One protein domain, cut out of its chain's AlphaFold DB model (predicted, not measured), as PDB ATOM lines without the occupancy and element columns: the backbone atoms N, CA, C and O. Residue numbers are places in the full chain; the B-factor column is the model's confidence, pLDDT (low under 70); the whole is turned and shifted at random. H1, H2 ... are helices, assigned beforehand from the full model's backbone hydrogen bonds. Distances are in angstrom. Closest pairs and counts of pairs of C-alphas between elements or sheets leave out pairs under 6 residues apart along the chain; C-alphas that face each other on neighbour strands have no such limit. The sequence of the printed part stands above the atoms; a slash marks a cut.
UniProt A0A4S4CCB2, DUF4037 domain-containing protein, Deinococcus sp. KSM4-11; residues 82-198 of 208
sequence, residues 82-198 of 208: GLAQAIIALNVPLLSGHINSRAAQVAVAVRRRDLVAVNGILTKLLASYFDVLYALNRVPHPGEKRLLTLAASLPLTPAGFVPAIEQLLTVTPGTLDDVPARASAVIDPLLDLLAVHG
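Overview. This is residues 82 to 198 of the 208 residues of the protein "DUF4037 domain-containing protein" of Deinococcus sp. KSM4-11 (UniProt A0A4S4CCB2). Two long helices, H3 and H6, lie side by side between the row H1, H2 and short H4, H5. Printed are 117 residues with six named helices, H1 to H6: all helix. It is compact, radius of gyration of the C-alphas 13.8 A, spanning 40 by 28 by 24 A.

Along the chain. H1 is residues 82 to 95, from C-alpha 82 (191.723, 161.376, 289.985); H2 102 to 111; H3 115 to 136, 31.2 A; H4 147 to 151; H5 161 to 169; H6 176 to 196, 31.7 A, to C-alpha 196 (174.504, 167.902, 290.177).

Arrangement. H2, H3, H6 form a bundle, side by side. H3 touches H1, closest C-alphas Ala 84 and Ala 135, 4.8 A, and H4. H5 and H6 are a hairpin, closest C-alphas Leu 168 and Arg 182, 5.2 A. Every O i to N i+4 pair is within hydrogen-bond range in H2 to H5, 8 of 10 in H1, 13 of 17 in H6.

Size, cuts and confidence. The printed part has no cut; no printed residue is under pLDDT 70.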
ATOM      1  N   GLY A  82     191.508 162.284 291.112       96.31
ATOM      2  CA  GLY A  82     191.723 161.376 289.985       96.31
ATOM      3  C   GLY A  82     191.238 159.954 290.267       96.31
ATOM      4  O   GLY A  82     190.633 159.333 289.398       96.31
ATOM      5  N   LEU A  83     191.399 159.466 291.503       97.44
ATOM      6  CA  LEU A  83     190.881 158.158 291.902       97.44
ATOM      7  C   LEU A  83     189.349 158.135 291.918       97.44
ATOM      8  O   LEU A  83     188.742 157.187 291.421       97.44
ATOM      9  N   ALA A  84     188.711 159.177 292.461       97.62
ATOM     10  CA  ALA A  84     187.250 159.250 292.487       97.62
ATOM     11  C   ALA A  84     186.686 159.244 291.060       97.62
ATOM     12  O   ALA A  84     185.774 158.478 290.755       97.62
ATOM     13  N   GLN A  85     187.284 160.043 290.171       96.50
ATOM     14  CA  GLN A  85     186.922 160.086 288.756       96.50
ATOM     15  C   GLN A  85     187.121 158.728 288.075       96.50
ATOM     16  O   GLN A  85     186.222 158.279 287.370       96.50
ATOM     17  N   ALA A  86     188.242 158.045 288.322       96.56
ATOM     18  CA  ALA A  86     188.511 156.727 287.751       96.56
ATOM     19  C   ALA A  86     187.489 155.671 288.205       96.56
ATOM     20  O   ALA A  86     186.971 154.918 287.380       96.56
ATOM     21  N   ILE A  87     187.137 155.644 289.498       97.31
ATOM     22  CA  ILE A  87     186.129 154.715 290.038       97.31
ATOM     23  C   ILE A  87     184.758 154.979 289.420       97.31
ATOM     24  O   ILE A  87     184.084 154.035 288.997       97.31
ATOM     25  N   ILE A  88     184.356 156.249 289.341       96.62
ATOM     26  CA  ILE A  88     183.072 156.657 288.767       96.62
ATOM     27  C   ILE A  88     183.025 156.319 287.271       96.62
ATOM     28  O   ILE A  88     182.064 155.694 286.820       96.62
ATOM     29  N   ALA A  89     184.074 156.647 286.514       94.44
ATOM     30  CA  ALA A  89     184.173 156.356 285.085       94.44
ATOM     31  C   ALA A  89     184.135 154.848 284.787       94.44
ATOM     32  O   ALA A  89     183.517 154.435 283.806       94.44
ATOM     33  N   LEU A  90     184.742 154.019 285.643       94.12
ATOM     34  CA  LEU A  90     184.708 152.563 285.502       94.12
ATOM     35  C   LEU A  90     183.329 151.976 285.837       94.12
ATOM     36  O   LEU A  90     182.833 151.105 285.121       94.12
ATOM     37  N   ASN A  91     182.715 152.409 286.942       95.56
ATOM     38  CA  ASN A  91     181.556 151.722 287.513       95.56
ATOM     39  C   ASN A  91     180.202 152.268 287.040       95.56
ATOM     40  O   ASN A  91     179.240 151.503 286.992       95.56
ATOM     41  N   VAL A  92     180.085 153.537 286.639       95.25
ATOM     42  CA  VAL A  92     178.806 154.085 286.149       95.25
ATOM     43  C   VAL A  92     178.309 153.389 284.870       95.25
ATOM     44  O   VAL A  92     177.152 152.962 284.869       95.25
ATOM     45  N   PRO A  93     179.133 153.160 283.823       93.25
ATOM     46  CA  PRO A  93     178.686 152.448 282.614       93.25
ATOM     47  C   PRO A  93     178.266 150.997 282.878       93.25
ATOM     48  O   PRO A  93     177.524 150.386 282.108       93.25
ATOM     49  N   LEU A  94     178.752 150.420 283.981       94.12
ATOM     50  CA  LEU A  94     178.337 149.100 284.417       94.12
ATOM     51  C   LEU A  94     176.911 149.117 284.979       94.12
ATOM     52  O   LEU A  94     176.215 148.117 284.823       94.12
ATOM     53  N   LEU A  95     176.458 150.206 285.606       95.62
ATOM     54  CA  LEU A  95     175.124 150.305 286.208       95.62
ATOM     55  C   LEU A  95     174.021 150.394 285.145       95.62
ATOM     56  O   LEU A  95     173.105 149.568 285.157       95.62
ATOM     57  N   SER A  96     174.128 151.338 284.205       92.94
ATOM     58  CA  SER A  96     173.112 151.597 283.173       92.94
ATOM     59  C   SER A  96     173.713 152.192 281.885       92.94
ATOM     60  O   SER A  96     174.919 152.396 281.783       92.94
ATOM     61  N   GLY A  97     172.879 152.423 280.862       83.50
ATOM     62  CA  GLY A  97     173.273 153.131 279.631       83.50
ATOM     63  C   GLY A  97     173.948 152.283 278.543       83.50
ATOM     64  O   GLY A  97     174.226 152.793 277.464       83.50
ATOM     65  N   HIS A  98     174.170 150.988 278.782       85.25
ATOM     66  CA  HIS A  98     174.774 150.064 277.814       85.25
ATOM     67  C   HIS A  98     174.045 148.708 277.781       85.25
ATOM     68  O   HIS A  98     173.477 148.279 278.788       85.25
ATOM     69  N   ILE A  99     174.089 147.989 276.649       85.06
ATOM     70  CA  ILE A  99     173.419 146.680 276.482       85.06
ATOM     71  C   ILE A  99     173.941 145.611 277.453       85.06
ATOM     72  O   ILE A  99     173.190 144.740 277.884       85.06
ATOM     73  N   ASN A 100     175.208 145.725 277.857       88.50
ATOM     74  CA  ASN A 100     175.825 144.854 278.860       88.50
ATOM     75  C   ASN A 100     175.836 145.479 280.265       88.50
ATOM     76  O   ASN A 100     176.534 144.977 281.144       88.50
ATOM     77  N   SER A 101     175.094 146.563 280.509       95.12
ATOM     78  CA  SER A 101     174.931 147.112 281.861       95.12
ATOM     79  C   SER A 101     174.161 146.142 282.765       95.12
ATOM     80  O   SER A 101     173.402 145.294 282.296       95.12
ATOM     81  N   ARG A 102     174.331 146.268 284.081       96.19
ATOM     82  CA  ARG A 102     173.631 145.463 285.088       96.19
ATOM     83  C   ARG A 102     172.115 145.667 285.000       96.19
ATOM     84  O   ARG A 102     171.384 144.683 285.082       96.19
ATOM     85  N   ALA A 103     171.647 146.891 284.737       96.75
ATOM     86  CA  ALA A 103     170.232 147.173 284.481       96.75
ATOM     87  C   ALA A 103     169.691 146.434 283.236       96.75
ATOM     88  O   ALA A 103     168.618 145.828 283.274       96.75
ATOM     89  N   ALA A 104     170.447 146.403 282.134       96.81
ATOM     90  CA  ALA A 104     170.043 145.651 280.945       96.81
ATOM     91  C   ALA A 104     170.069 144.130 281.190       96.81
ATOM     92  O   ALA A 104     169.126 143.418 280.834       96.81
ATOM     93  N   GLN A 105     171.116 143.631 281.855       97.56
ATOM     94  CA  GLN A 105     171.258 142.215 282.196       97.56
ATOM     95  C   GLN A 105     170.137 141.730 283.123       97.56
ATOM     96  O   GLN A 105     169.597 140.644 282.891       97.56
ATOM     97  N   VAL A 106     169.744 142.519 284.134       97.75
ATOM     98  CA  VAL A 106     168.657 142.127 285.044       97.75
ATOM     99  C   VAL A 106     167.333 142.029 284.292       97.75
ATOM    100  O   VAL A 106     166.630 141.035 284.443       97.75
ATOM    101  N   ALA A 107     167.039 142.960 283.377       97.31
ATOM    102  CA  ALA A 107     165.838 142.890 282.544       97.31
ATOM    103  C   ALA A 107     165.805 141.623 281.669       97.31
ATOM    104  O   ALA A 107     164.755 141.003 281.503       97.31
ATOM    105  N   VAL A 108     166.952 141.206 281.120       97.75
ATOM    106  CA  VAL A 108     167.060 139.949 280.362       97.75
ATOM    107  C   VAL A 108     166.814 138.735 281.270       97.75
ATOM    108  O   VAL A 108     166.075 137.829 280.884       97.75
ATOM    109  N   ALA A 109     167.408 138.701 282.466       97.62
ATOM    110  CA  ALA A 109     167.251 137.590 283.407       97.62
ATOM    111  C   ALA A 109     165.807 137.456 283.923       97.62
ATOM    112  O   ALA A 109     165.277 136.346 283.980       97.62
ATOM    113  N   VAL A 110     165.138 138.583 284.188       98.00
ATOM    114  CA  VAL A 110     163.715 138.639 284.560       98.00
ATOM    115  C   VAL A 110     162.831 138.028 283.474       98.00
ATOM    116  O   VAL A 110     161.998 137.177 283.785       98.00
ATOM    117  N   ARG A 111     163.055 138.355 282.190       97.50
ATOM    118  CA  ARG A 111     162.294 137.759 281.070       97.50
ATOM    119  C   ARG A 111     162.439 136.240 280.982       97.50
ATOM    120  O   ARG A 111     161.510 135.564 280.555       97.50
ATOM    121  N   ARG A 112     163.587 135.697 281.394       97.19
ATOM    122  CA  ARG A 112     163.820 134.245 281.481       97.19
ATOM    123  C   ARG A 112     163.262 133.616 282.758       97.19
ATOM    124  O   ARG A 112     163.367 132.405 282.913       97.19
ATOM    125  N   ARG A 113     162.700 134.421 283.665       96.94
ATOM    126  CA  ARG A 113     162.246 134.005 284.998       96.94
ATOM    127  C   ARG A 113     163.378 133.372 285.829       96.94
ATOM    128  O   ARG A 113     163.137 132.494 286.651       96.94
ATOM    129  N   ASP A 114     164.614 133.824 285.615       97.69
ATOM    130  CA  ASP A 114     165.823 133.253 286.213       97.69
ATOM    131  C   ASP A 114     166.191 133.979 287.514       97.69
ATOM    132  O   ASP A 114     166.932 134.964 287.526       97.69
ATOM    133  N   LEU A 115     165.630 133.495 288.623       97.00
ATOM    134  CA  LEU A 115     165.782 134.112 289.942       97.00
ATOM    135  C   LEU A 115     167.240 134.117 290.431       97.00
ATOM    136  O   LEU A 115     167.679 135.083 291.058       97.00
ATOM    137  N   VAL A 116     167.996 133.055 290.133       97.44
ATOM    138  CA  VAL A 116     169.397 132.919 290.559       97.44
ATOM    139  C   VAL A 116     170.276 133.904 289.794       97.44
ATOM    140  O   VAL A 116     171.083 134.605 290.410       97.44
ATOM    141  N   ALA A 117     170.084 134.029 288.476       97.94
ATOM    142  CA  ALA A 117     170.797 135.034 287.697       97.94
ATOM    143  C   ALA A 117     170.440 136.457 288.138       97.94
ATOM    144  O   ALA A 117     171.342 137.285 288.257       97.94
ATOM    145  N   VAL A 118     169.161 136.744 288.419       98.31
ATOM    146  CA  VAL A 118     168.743 138.055 288.940       98.31
ATOM    147  C   VAL A 118     169.495 138.390 290.227       98.31
ATOM    148  O   VAL A 118     170.118 139.445 290.285       98.31
ATOM    149  N   ASN A 119     169.526 137.487 291.211       98.00
ATOM    150  CA  ASN A 119     170.271 137.702 292.455       98.00
ATOM    151  C   ASN A 119     171.759 138.006 292.184       98.00
ATOM    152  O   ASN A 119     172.269 139.045 292.602       98.00
ATOM    153  N   GLY A 120     172.438 137.167 291.394       97.88
ATOM    154  CA  GLY A 120     173.854 137.374 291.077       97.88
ATOM    155  C   GLY A 120     174.143 138.700 290.356       97.88
ATOM    156  O   GLY A 120     175.174 139.329 290.599       97.88
ATOM    157  N   ILE A 121     173.234 139.154 289.488       97.75
ATOM    158  CA  ILE A 121     173.347 140.454 288.811       97.75
ATOM    159  C   ILE A 121     173.138 141.602 289.805       97.75
ATOM    160  O   ILE A 121     173.901 142.567 289.760       97.75
ATOM    161  N   LEU A 122     172.164 141.499 290.714       98.00
ATOM    162  CA  LEU A 122     171.921 142.516 291.741       98.00
ATOM    163  C   LEU A 122     173.113 142.669 292.693       98.00
ATOM    164  O   LEU A 122     173.487 143.796 293.005       98.00
ATOM    165  N   THR A 123     173.783 141.579 293.071       96.81
ATOM    166  CA  THR A 123     175.025 141.641 293.862       96.81
ATOM    167  C   THR A 123     176.107 142.452 293.151       96.81
ATOM    168  O   THR A 123     176.709 143.351 293.737       96.81
ATOM    169  N   LYS A 124     176.320 142.204 291.851       96.75
ATOM    170  CA  LYS A 124     177.281 142.974 291.043       96.75
ATOM    171  C   LYS A 124     176.856 144.433 290.893       96.75
ATOM    172  O   LYS A 124     177.713 145.316 290.881       96.75
ATOM    173  N   LEU A 125     175.556 144.689 290.738       97.50
ATOM    174  CA  LEU A 125     174.987 146.035 290.677       97.50
ATOM    175  C   LEU A 125     175.313 146.814 291.941       97.50
ATOM    176  O   LEU A 125     175.889 147.891 291.840       97.50
ATOM    177  N   LEU A 126     175.022 146.239 293.105       97.50
ATOM    178  CA  LEU A 126     175.278 146.873 294.391       97.50
ATOM    179  C   LEU A 126     176.772 147.096 294.634       97.50
ATOM    180  O   LEU A 126     177.141 148.176 295.083       97.50
ATOM    181  N   ALA A 127     177.637 146.149 294.256       96.25
ATOM    182  CA  ALA A 127     179.087 146.326 294.358       96.25
ATOM    183  C   ALA A 127     179.577 147.581 293.608       96.25
ATOM    184  O   ALA A 127     180.304 148.394 294.173       96.25
ATOM    185  N   SER A 128     179.133 147.783 292.362       96.50
ATOM    186  CA  SER A 128     179.470 148.989 291.589       96.50
ATOM    187  C   SER A 128     178.774 150.244 292.119       96.50
ATOM    188  O   SER A 128     179.383 151.307 292.156       96.50
ATOM    189  N   TYR A 129     177.514 150.131 292.546       97.69
ATOM    190  CA  TYR A 129     176.737 151.247 293.085       97.69
ATOM    191  C   TYR A 129     177.404 151.848 294.323       97.69
ATOM    192  O   TYR A 129     177.595 153.061 294.400       97.69
ATOM    193  N   PHE A 130     177.790 151.002 295.282       98.00
ATOM    194  CA  PHE A 130     178.421 151.469 296.510       98.00
ATOM    195  C   PHE A 130     179.803 152.058 296.245       98.00
ATOM    196  O   PHE A 130     180.118 153.098 296.811       98.00
ATOM    197  N   ASP A 131     180.598 151.480 295.344       97.44
ATOM    198  CA  ASP A 131     181.910 152.042 294.998       97.44
ATOM    199  C   ASP A 131     181.795 153.460 294.420       97.44
ATOM    200  O   ASP A 131     182.513 154.364 294.844       97.44
ATOM    201  N   VAL A 132     180.807 153.690 293.547       97.88
ATOM    202  CA  VAL A 132     180.481 155.027 293.025       97.88
ATOM    203  C   VAL A 132     180.017 155.966 294.142       97.88
ATOM    204  O   VAL A 132     180.496 157.095 294.223       97.88
ATOM    205  N   LEU A 133     179.113 155.520 295.020       98.19
ATOM    206  CA  LEU A 133     178.585 156.340 296.114       98.19
ATOM    207  C   LEU A 133     179.691 156.779 297.092       98.19
ATOM    208  O   LEU A 133     179.750 157.946 297.488       98.19
ATOM    209  N   TYR A 134     180.592 155.869 297.461       98.25
ATOM    210  CA  TYR A 134     181.733 156.168 298.331       98.25
ATOM    211  C   TYR A 134     182.756 157.084 297.640       98.25
ATOM    212  O   TYR A 134     183.240 158.034 298.262       98.25
ATOM    213  N   ALA A 135     183.024 156.872 296.346       98.12
ATOM    214  CA  ALA A 135     183.888 157.744 295.550       98.12
ATOM    215  C   ALA A 135     183.334 159.173 295.429       98.12
ATOM    216  O   ALA A 135     184.079 160.127 295.653       98.12
ATOM    217  N   LEU A 136     182.030 159.336 295.173       98.25
ATOM    218  CA  LEU A 136     181.357 160.643 295.149       98.25
ATOM    219  C   LEU A 136     181.547 161.397 296.475       98.25
ATOM    220  O   LEU A 136     181.815 162.597 296.486       98.25
ATOM    221  N   ASN A 137     181.460 160.681 297.597       98.31
ATOM    222  CA  ASN A 137     181.639 161.248 298.934       98.31
ATOM    223  C   ASN A 137     183.104 161.434 299.352       98.31
ATOM    224  O   ASN A 137     183.349 161.976 300.427       98.31
ATOM    225  N   ARG A 138     184.077 160.984 298.547       97.94
ATOM    226  CA  ARG A 138     185.509 160.986 298.903       97.94
ATOM    227  C   ARG A 138     185.809 160.240 300.205       97.94
ATOM    228  O   ARG A 138     186.710 160.604 300.960       97.94
ATOM    229  N   VAL A 139     185.070 159.159 300.451       97.50
ATOM    230  CA  VAL A 139     185.246 158.289 301.618       97.50
ATOM    231  C   VAL A 139     185.697 156.908 301.136       97.50
ATOM    232  O   VAL A 139     185.042 156.342 300.264       97.50
ATOM    233  N   PRO A 140     186.788 156.328 301.671       97.00
ATOM    234  CA  PRO A 140     187.182 154.963 301.334       97.00
ATOM    235  C   PRO A 140     186.095 153.954 301.721       97.00
ATOM    236  O   PRO A 140     185.625 153.945 302.863       97.00
ATOM    237  N   HIS A 141     185.728 153.092 300.780       96.88
ATOM    238  CA  HIS A 141     184.703 152.067 300.918       96.88
ATOM    239  C   HIS A 141     185.059 151.086 302.051       96.88
ATOM    240  O   HIS A 141     186.133 150.501 302.020       96.88
ATOM    241  N   PRO A 142     184.173 150.803 303.020       95.00
ATOM    242  CA  PRO A 142     184.498 150.009 304.212       95.00
ATOM    243  C   PRO A 142     184.464 148.479 303.999       95.00
ATOM    244  O   PRO A 142     184.281 147.717 304.945       95.00
ATOM    245  N   GLY A 143     184.588 148.003 302.756       92.50
ATOM    246  CA  GLY A 143     184.274 146.609 302.402       92.50
ATOM    247  C   GLY A 143     182.773 146.273 302.478       92.50
ATOM    248  O   GLY A 143     181.930 147.159 302.442       92.50
ATOM    249  N   GLU A 144     182.422 144.988 302.552       88.56
ATOM    250  CA  GLU A 144     181.044 144.490 302.337       88.56
ATOM    251  C   GLU A 144     180.115 144.587 303.557       88.56
ATOM    252  O   GLU A 144     178.886 144.575 303.445       88.56
ATOM    253  N   LYS A 145     180.684 144.654 304.762       88.44
ATOM    254  CA  LYS A 145     179.917 144.474 305.999       88.44
ATOM    255  C   LYS A 145     179.115 145.734 306.331       88.44
ATOM    256  O   LYS A 145     179.666 146.824 306.432       88.44
ATOM    257  N   ARG A 146     177.814 145.559 306.601       92.25
ATOM    258  CA  ARG A 146     176.890 146.622 307.064       92.25
ATOM    259  C   ARG A 146     176.806 147.832 306.124       92.25
ATOM    260  O   ARG A 146     176.537 148.945 306.574       92.25
ATOM    261  N   LEU A 147     177.002 147.612 304.824       94.00
ATOM    262  CA  LEU A 147     177.078 148.689 303.840       94.00
ATOM    263  C   LEU A 147     175.880 149.630 303.847       94.00
ATOM    264  O   LEU A 147     176.071 150.839 303.812       94.00
ATOM    265  N   LEU A 148     174.667 149.083 303.937       94.50
ATOM    266  CA  LEU A 148     173.436 149.870 303.939       94.50
ATOM    267  C   LEU A 148     173.411 150.881 305.097       94.50
ATOM    268  O   LEU A 148     173.112 152.053 304.889       94.50
ATOM    269  N   THR A 149     173.799 150.446 306.299       94.88
ATOM    270  CA  THR A 149     173.874 151.304 307.489       94.88
ATOM    271  C   THR A 149     174.982 152.346 307.373       94.88
ATOM    272  O   THR A 149     174.757 153.510 307.687       94.88
ATOM    273  N   LEU A 150     176.176 151.944 306.928       96.38
ATOM    274  CA  LEU A 150     177.326 152.849 306.829       96.38
ATOM    275  C   LEU A 150     177.112 153.906 305.738       96.38
ATOM    276  O   LEU A 150     177.315 155.093 305.982       96.38
ATOM    277  N   ALA A 151     176.622 153.496 304.567       97.06
ATOM    278  CA  ALA A 151     176.371 154.393 303.447       97.06
ATOM    279  C   ALA A 151     175.254 155.402 303.738       97.06
ATOM    280  O   ALA A 151     175.353 156.544 303.311       97.06
ATOM    281  N   ALA A 152     174.237 155.029 304.523       96.38
ATOM    282  CA  ALA A 152     173.170 155.951 304.924       96.38
ATOM    283  C   ALA A 152     173.663 157.153 305.756       96.38
ATOM    284  O   ALA A 152     172.935 158.132 305.899       96.38
ATOM    285  N   SER A 153     174.880 157.086 306.309       95.56
ATOM    286  CA  SER A 153     175.509 158.192 307.044       95.56
ATOM    287  C   SER A 153     176.357 159.124 306.166       95.56
ATOM    288  O   SER A 153     176.887 160.116 306.669       95.56
ATOM    289  N   LEU A 154     176.504 158.823 304.870       97.62
ATOM    290  CA  LEU A 154     177.293 159.641 303.954       97.62
ATOM    291  C   LEU A 154     176.582 160.973 303.647       97.62
ATOM    292  O   LEU A 154     175.362 160.975 303.448       97.62
ATOM    293  N   PRO A 155     177.318 162.098 303.547       97.12
ATOM    294  CA  PRO A 155     176.726 163.408 303.264       97.12
ATOM    295  C   PRO A 155     175.935 163.469 301.953       97.12
ATOM    296  O   PRO A 155     174.868 164.077 301.899       97.12
ATOM    297  N   LEU A 156     176.451 162.836 300.898       97.50
ATOM    298  CA  LEU A 156     175.830 162.768 299.580       97.50
ATOM    299  C   LEU A 156     175.209 161.385 299.406       97.50
ATOM    300  O   LEU A 156     175.838 160.474 298.872       97.50
ATOM    301  N   THR A 157     173.976 161.235 299.880       96.94
ATOM    302  CA  THR A 157     173.196 159.997 299.770       96.94
ATOM    303  C   THR A 157     171.870 160.289 299.071       96.94
ATOM    304  O   THR A 157     171.232 161.291 299.404       96.94
ATOM    305  N   PRO A 158     171.411 159.450 298.121       96.19
ATOM    306  CA  PRO A 158     170.117 159.664 297.485       96.19
ATOM    307  C   PRO A 158     168.945 159.695 298.471       96.19
ATOM    308  O   PRO A 158     168.898 158.939 299.444       96.19
ATOM    309  N   ALA A 159     167.950 160.539 298.192       90.94
ATOM    310  CA  ALA A 159     166.712 160.554 298.964       90.94
ATOM    311  C   ALA A 159     166.009 159.187 298.874       90.94
ATOM    312  O   ALA A 159     165.909 158.601 297.800       90.94
ATOM    313  N   GLY A 160     165.530 158.665 300.007       94.62
ATOM    314  CA  GLY A 160     164.879 157.348 300.050       94.62
ATOM    315  C   GLY A 160     165.819 156.157 299.805       94.62
ATOM    316  O   GLY A 160     165.333 155.057 299.553       94.62
ATOM    317  N   PHE A 161     167.140 156.355 299.907       96.56
ATOM    318  CA  PHE A 161     168.169 155.343 299.636       96.56
ATOM    319  C   PHE A 161     167.910 153.985 300.313       96.56
ATOM    320  O   PHE A 161     167.871 152.965 299.627       96.56
ATOM    321  N   VAL A 162     167.701 153.957 301.635       97.25
ATOM    322  CA  VAL A 162     167.542 152.689 302.375       97.25
ATOM    323  C   VAL A 162     166.306 151.902 301.908       97.25
ATOM    324  O   VAL A 162     166.489 150.772 301.449       97.25
ATOM    325  N   PRO A 163     165.084 152.481 301.903       97.88
ATOM    326  CA  PRO A 163     163.906 151.790 301.379       97.88
ATOM    327  C   PRO A 163     164.053 151.313 299.930       97.88
ATOM    328  O   PRO A 163     163.583 150.227 299.599       97.88
ATOM    329  N   ALA A 164     164.707 152.090 299.060       98.12
ATOM    330  CA  ALA A 164     164.892 151.713 297.659       98.12
ATOM    331  C   ALA A 164     165.771 150.458 297.511       98.12
ATOM    332  O   ALA A 164     165.430 149.544 296.757       98.12
ATOM    333  N   ILE A 165     166.870 150.369 298.271       98.12
ATOM    334  CA  ILE A 165     167.742 149.185 298.287       98.12
ATOM    335  C   ILE A 165     167.013 147.970 298.873       98.12
ATOM    336  O   ILE A 165     167.088 146.880 298.309       98.12
ATOM    337  N   GLU A 166     166.278 148.138 299.972       97.75
ATOM    338  CA  GLU A 166     165.502 147.049 300.585       97.75
ATOM    339  C   GLU A 166     164.427 146.510 299.629       97.75
ATOM    340  O   GLU A 166     164.257 145.295 299.482       97.75
ATOM    341  N   GLN A 167     163.741 147.402 298.909       97.75
ATOM    342  CA  GLN A 167     162.778 147.022 297.877       97.75
ATOM    343  C   GLN A 167     163.447 146.279 296.716       97.75
ATOM    344  O   GLN A 167     162.901 145.275 296.248       97.75
ATOM    345  N   LEU A 168     164.621 146.731 296.263       98.12
ATOM    346  CA  LEU A 168     165.396 146.059 295.219       98.12
ATOM    347  C   LEU A 168     165.805 144.637 295.634       98.12
ATOM    348  O   LEU A 168     165.737 143.720 294.820       98.12
ATOM    349  N   LEU A 169     166.194 144.450 296.896       96.75
ATOM    350  CA  LEU A 169     166.607 143.155 297.447       96.75
ATOM    351  C   LEU A 169     165.434 142.212 297.748       96.75
ATOM    352  O   LEU A 169     165.633 141.007 297.907       96.75
ATOM    353  N   THR A 170     164.203 142.725 297.781       96.19
ATOM    354  CA  THR A 170     162.991 141.919 297.974       96.19
ATOM    355  C   THR A 170     162.569 141.272 296.654       96.19
ATOM    356  O   THR A 170     161.619 141.712 296.000       96.19
ATOM    357  N   VAL A 171     163.294 140.222 296.253       96.06
ATOM    358  CA  VAL A 171     163.049 139.488 295.004       96.06
ATOM    359  C   VAL A 171     162.371 138.149 295.277       96.06
ATOM    360  O   VAL A 171     162.915 137.262 295.931       96.06
ATOM    361  N   THR A 172     161.181 137.980 294.712       95.38
ATOM    362  CA  THR A 172     160.393 136.744 294.747       95.38
ATOM    363  C   THR A 172     159.852 136.438 293.350       95.38
ATOM    364  O   THR A 172     159.769 137.340 292.513       95.38
ATOM    365  N   PRO A 173     159.395 135.203 293.070       94.56
ATOM    366  CA  PRO A 173     158.748 134.899 291.794       94.56
ATOM    367  C   PRO A 173     157.569 135.823 291.446       94.56
ATOM    368  O   PRO A 173     157.318 136.048 290.261       94.56
ATOM    369  N   GLY A 174     156.863 136.352 292.455       95.75
ATOM    370  CA  GLY A 174     155.729 137.269 292.292       95.75
ATOM    371  C   GLY A 174     156.101 138.750 292.165       95.75
ATOM    372  O   GLY A 174     155.249 139.542 291.799       95.75
ATOM    373  N   THR A 175     157.351 139.126 292.446       96.25
ATOM    374  CA  THR A 175     157.848 140.516 292.339       96.25
ATOM    375  C   THR A 175     158.917 140.679 291.261       96.25
ATOM    376  O   THR A 175     159.482 141.755 291.095       96.25
ATOM    377  N   LEU A 176     159.218 139.606 290.522       96.56
ATOM    378  CA  LEU A 176     160.326 139.568 289.570       96.56
ATOM    379  C   LEU A 176     160.191 140.622 288.462       96.56
ATOM    380  O   LEU A 176     161.188 141.214 288.058       96.56
ATOM    381  N   ASP A 177     158.963 140.869 288.010       97.69
ATOM    382  CA  ASP A 177     158.675 141.814 286.928       97.69
ATOM    383  C   ASP A 177     158.926 143.272 287.355       97.69
ATOM    384  O   ASP A 177     159.225 144.116 286.512       97.69
ATOM    385  N   ASP A 178     158.920 143.553 288.663       98.06
ATOM    386  CA  ASP A 178     159.209 144.880 289.215       98.06
ATOM    387  C   ASP A 178     160.714 145.165 289.311       98.06
ATOM    388  O   ASP A 178     161.121 146.323 289.426       98.06
ATOM    389  N   VAL A 179     161.565 144.131 289.306       98.25
ATOM    390  CA  VAL A 179     163.005 144.265 289.592       98.25
ATOM    391  C   VAL A 179     163.703 145.285 288.683       98.25
ATOM    392  O   VAL A 179     164.477 146.083 289.213       98.25
ATOM    393  N   PRO A 180     163.455 145.347 287.358       98.00
ATOM    394  CA  PRO A 180     164.092 146.351 286.506       98.00
ATOM    395  C   PRO A 180     163.706 147.790 286.885       98.00
ATOM    396  O   PRO A 180     164.558 148.682 286.883       98.00
ATOM    397  N   ALA A 181     162.444 148.015 287.267       98.12
ATOM    398  CA  ALA A 181     161.981 149.319 287.731       98.12
ATOM    399  C   ALA A 181     162.618 149.683 289.080       98.12
ATOM    400  O   ALA A 181     163.109 150.796 289.248       98.12
ATOM    401  N   ARG A 182     162.707 148.726 290.013       98.31
ATOM    402  CA  ARG A 182     163.380 148.919 291.311       98.31
ATOM    403  C   ARG A 182     164.882 149.174 291.157       98.31
ATOM    404  O   ARG A 182     165.435 149.991 291.882       98.31
ATOM    405  N   ALA A 183     165.538 148.520 290.197       98.25
ATOM    406  CA  ALA A 183     166.948 148.765 289.895       98.25
ATOM    407  C   ALA A 183     167.161 150.198 289.386       98.25
ATOM    408  O   ALA A 183     168.085 150.873 289.833       98.25
ATOM    409  N   SER A 184     166.272 150.682 288.514       97.31
ATOM    410  CA  SER A 184     166.300 152.065 288.017       97.31
ATOM    411  C   SER A 184     166.044 153.066 289.150       97.31
ATOM    412  O   SER A 184     166.803 154.011 289.315       97.31
ATOM    413  N   ALA A 185     165.079 152.783 290.035       97.62
ATOM    414  CA  ALA A 185     164.790 153.604 291.214       97.62
ATOM    415  C   ALA A 185     165.963 153.715 292.212       97.62
ATOM    416  O   ALA A 185     166.003 154.650 293.007       97.62
ATOM    417  N   VAL A 186     166.919 152.782 292.176       98.31
ATOM    418  CA  VAL A 186     168.178 152.869 292.930       98.31
ATOM    419  C   VAL A 186     169.254 153.614 292.135       98.31
ATOM    420  O   VAL A 186     169.943 154.464 292.698       98.31
ATOM    421  N   ILE A 187     169.417 153.302 290.846       97.69
ATOM    422  CA  ILE A 187     170.491 153.841 290.000       97.69
ATOM    423  C   ILE A 187     170.277 155.322 289.682       97.69
ATOM    424  O   ILE A 187     171.201 156.115 289.857       97.69
ATOM    425  N   ASP A 188     169.087 155.702 289.220       96.88
ATOM    426  CA  ASP A 188     168.839 157.031 288.656       96.88
ATOM    427  C   ASP A 188     169.103 158.156 289.673       96.88
ATOM    428  O   ASP A 188     169.858 159.071 289.340       96.88
ATOM    429  N   PRO A 189     168.662 158.059 290.947       97.88
ATOM    430  CA  PRO A 189     168.990 159.073 291.948       97.88
ATOM    431  C   PRO A 189     170.494 159.253 292.208       97.88
ATOM    432  O   PRO A 189     170.940 160.355 292.526       97.88
ATOM    433  N   LEU A 190     171.300 158.191 292.075       97.81
ATOM    434  CA  LEU A 190     172.760 158.303 292.170       97.81
ATOM    435  C   LEU A 190     173.338 159.021 290.943       97.81
ATOM    436  O   LEU A 190     174.222 159.863 291.090       97.81
ATOM    437  N   LEU A 191     172.838 158.719 289.741       96.31
ATOM    438  CA  LEU A 191     173.267 159.398 288.514       96.31
ATOM    439  C   LEU A 191     172.894 160.884 288.515       96.31
ATOM    440  O   LEU A 191     173.666 161.705 288.014       96.31
ATOM    441  N   ASP A 192     171.751 161.231 289.102       96.06
ATOM    442  CA  ASP A 192     171.321 162.616 289.281       96.06
ATOM    443  C   ASP A 192     172.233 163.361 290.261       96.06
ATOM    444  O   ASP A 192     172.677 164.469 289.959       96.06
ATOM    445  N   LEU A 193     172.608 162.738 291.388       96.88
ATOM    446  CA  LEU A 193     173.609 163.310 292.298       96.88
ATOM    447  C   LEU A 193     174.950 163.540 291.594       96.88
ATOM    448  O   LEU A 193     175.524 164.624 291.706       96.88
ATOM    449  N   LEU A 194     175.440 162.564 290.824       97.00
ATOM    450  CA  LEU A 194     176.671 162.734 290.045       97.00
ATOM    451  C   LEU A 194     176.565 163.912 289.068       97.00
ATOM    452  O   LEU A 194     177.526 164.667 288.926       97.00
ATOM    453  N   ALA A 195     175.416 164.094 288.412       95.44
ATOM    454  CA  ALA A 195     175.195 165.202 287.486       95.44
ATOM    455  C   ALA A 195     175.208 166.562 288.203       95.44
ATOM    456  O   ALA A 195     175.897 167.475 287.750       95.44
ATOM    457  N   VAL A 196     174.520 166.681 289.346       96.38
ATOM    458  CA  VAL A 196     174.504 167.902 290.177       96.38
ATOM    459  C   VAL A 196     175.914 168.303 290.620       96.38
ATOM    460  O   VAL A 196     176.226 169.491 290.692       96.38
ATOM    461  N   HIS A 197     176.785 167.324 290.870       94.44
ATOM    462  CA  HIS A 197     178.173 167.551 291.271       94.44
ATOM    463  C   HIS A 197     179.175 167.591 290.103       94.44
ATOM    464  O   HIS A 197     180.378 167.670 290.349       94.44
ATOM    465  N   GLY A 198     178.717 167.541 288.845       93.25
ATOM    466  CA  GLY A 198     179.591 167.586 287.667       93.25
ATOM    467  C   GLY A 198     180.524 166.375 287.526       93.25
ATOM    468  O   GLY A 198     181.581 166.482 286.915       93.25
TER     469      GLY A 198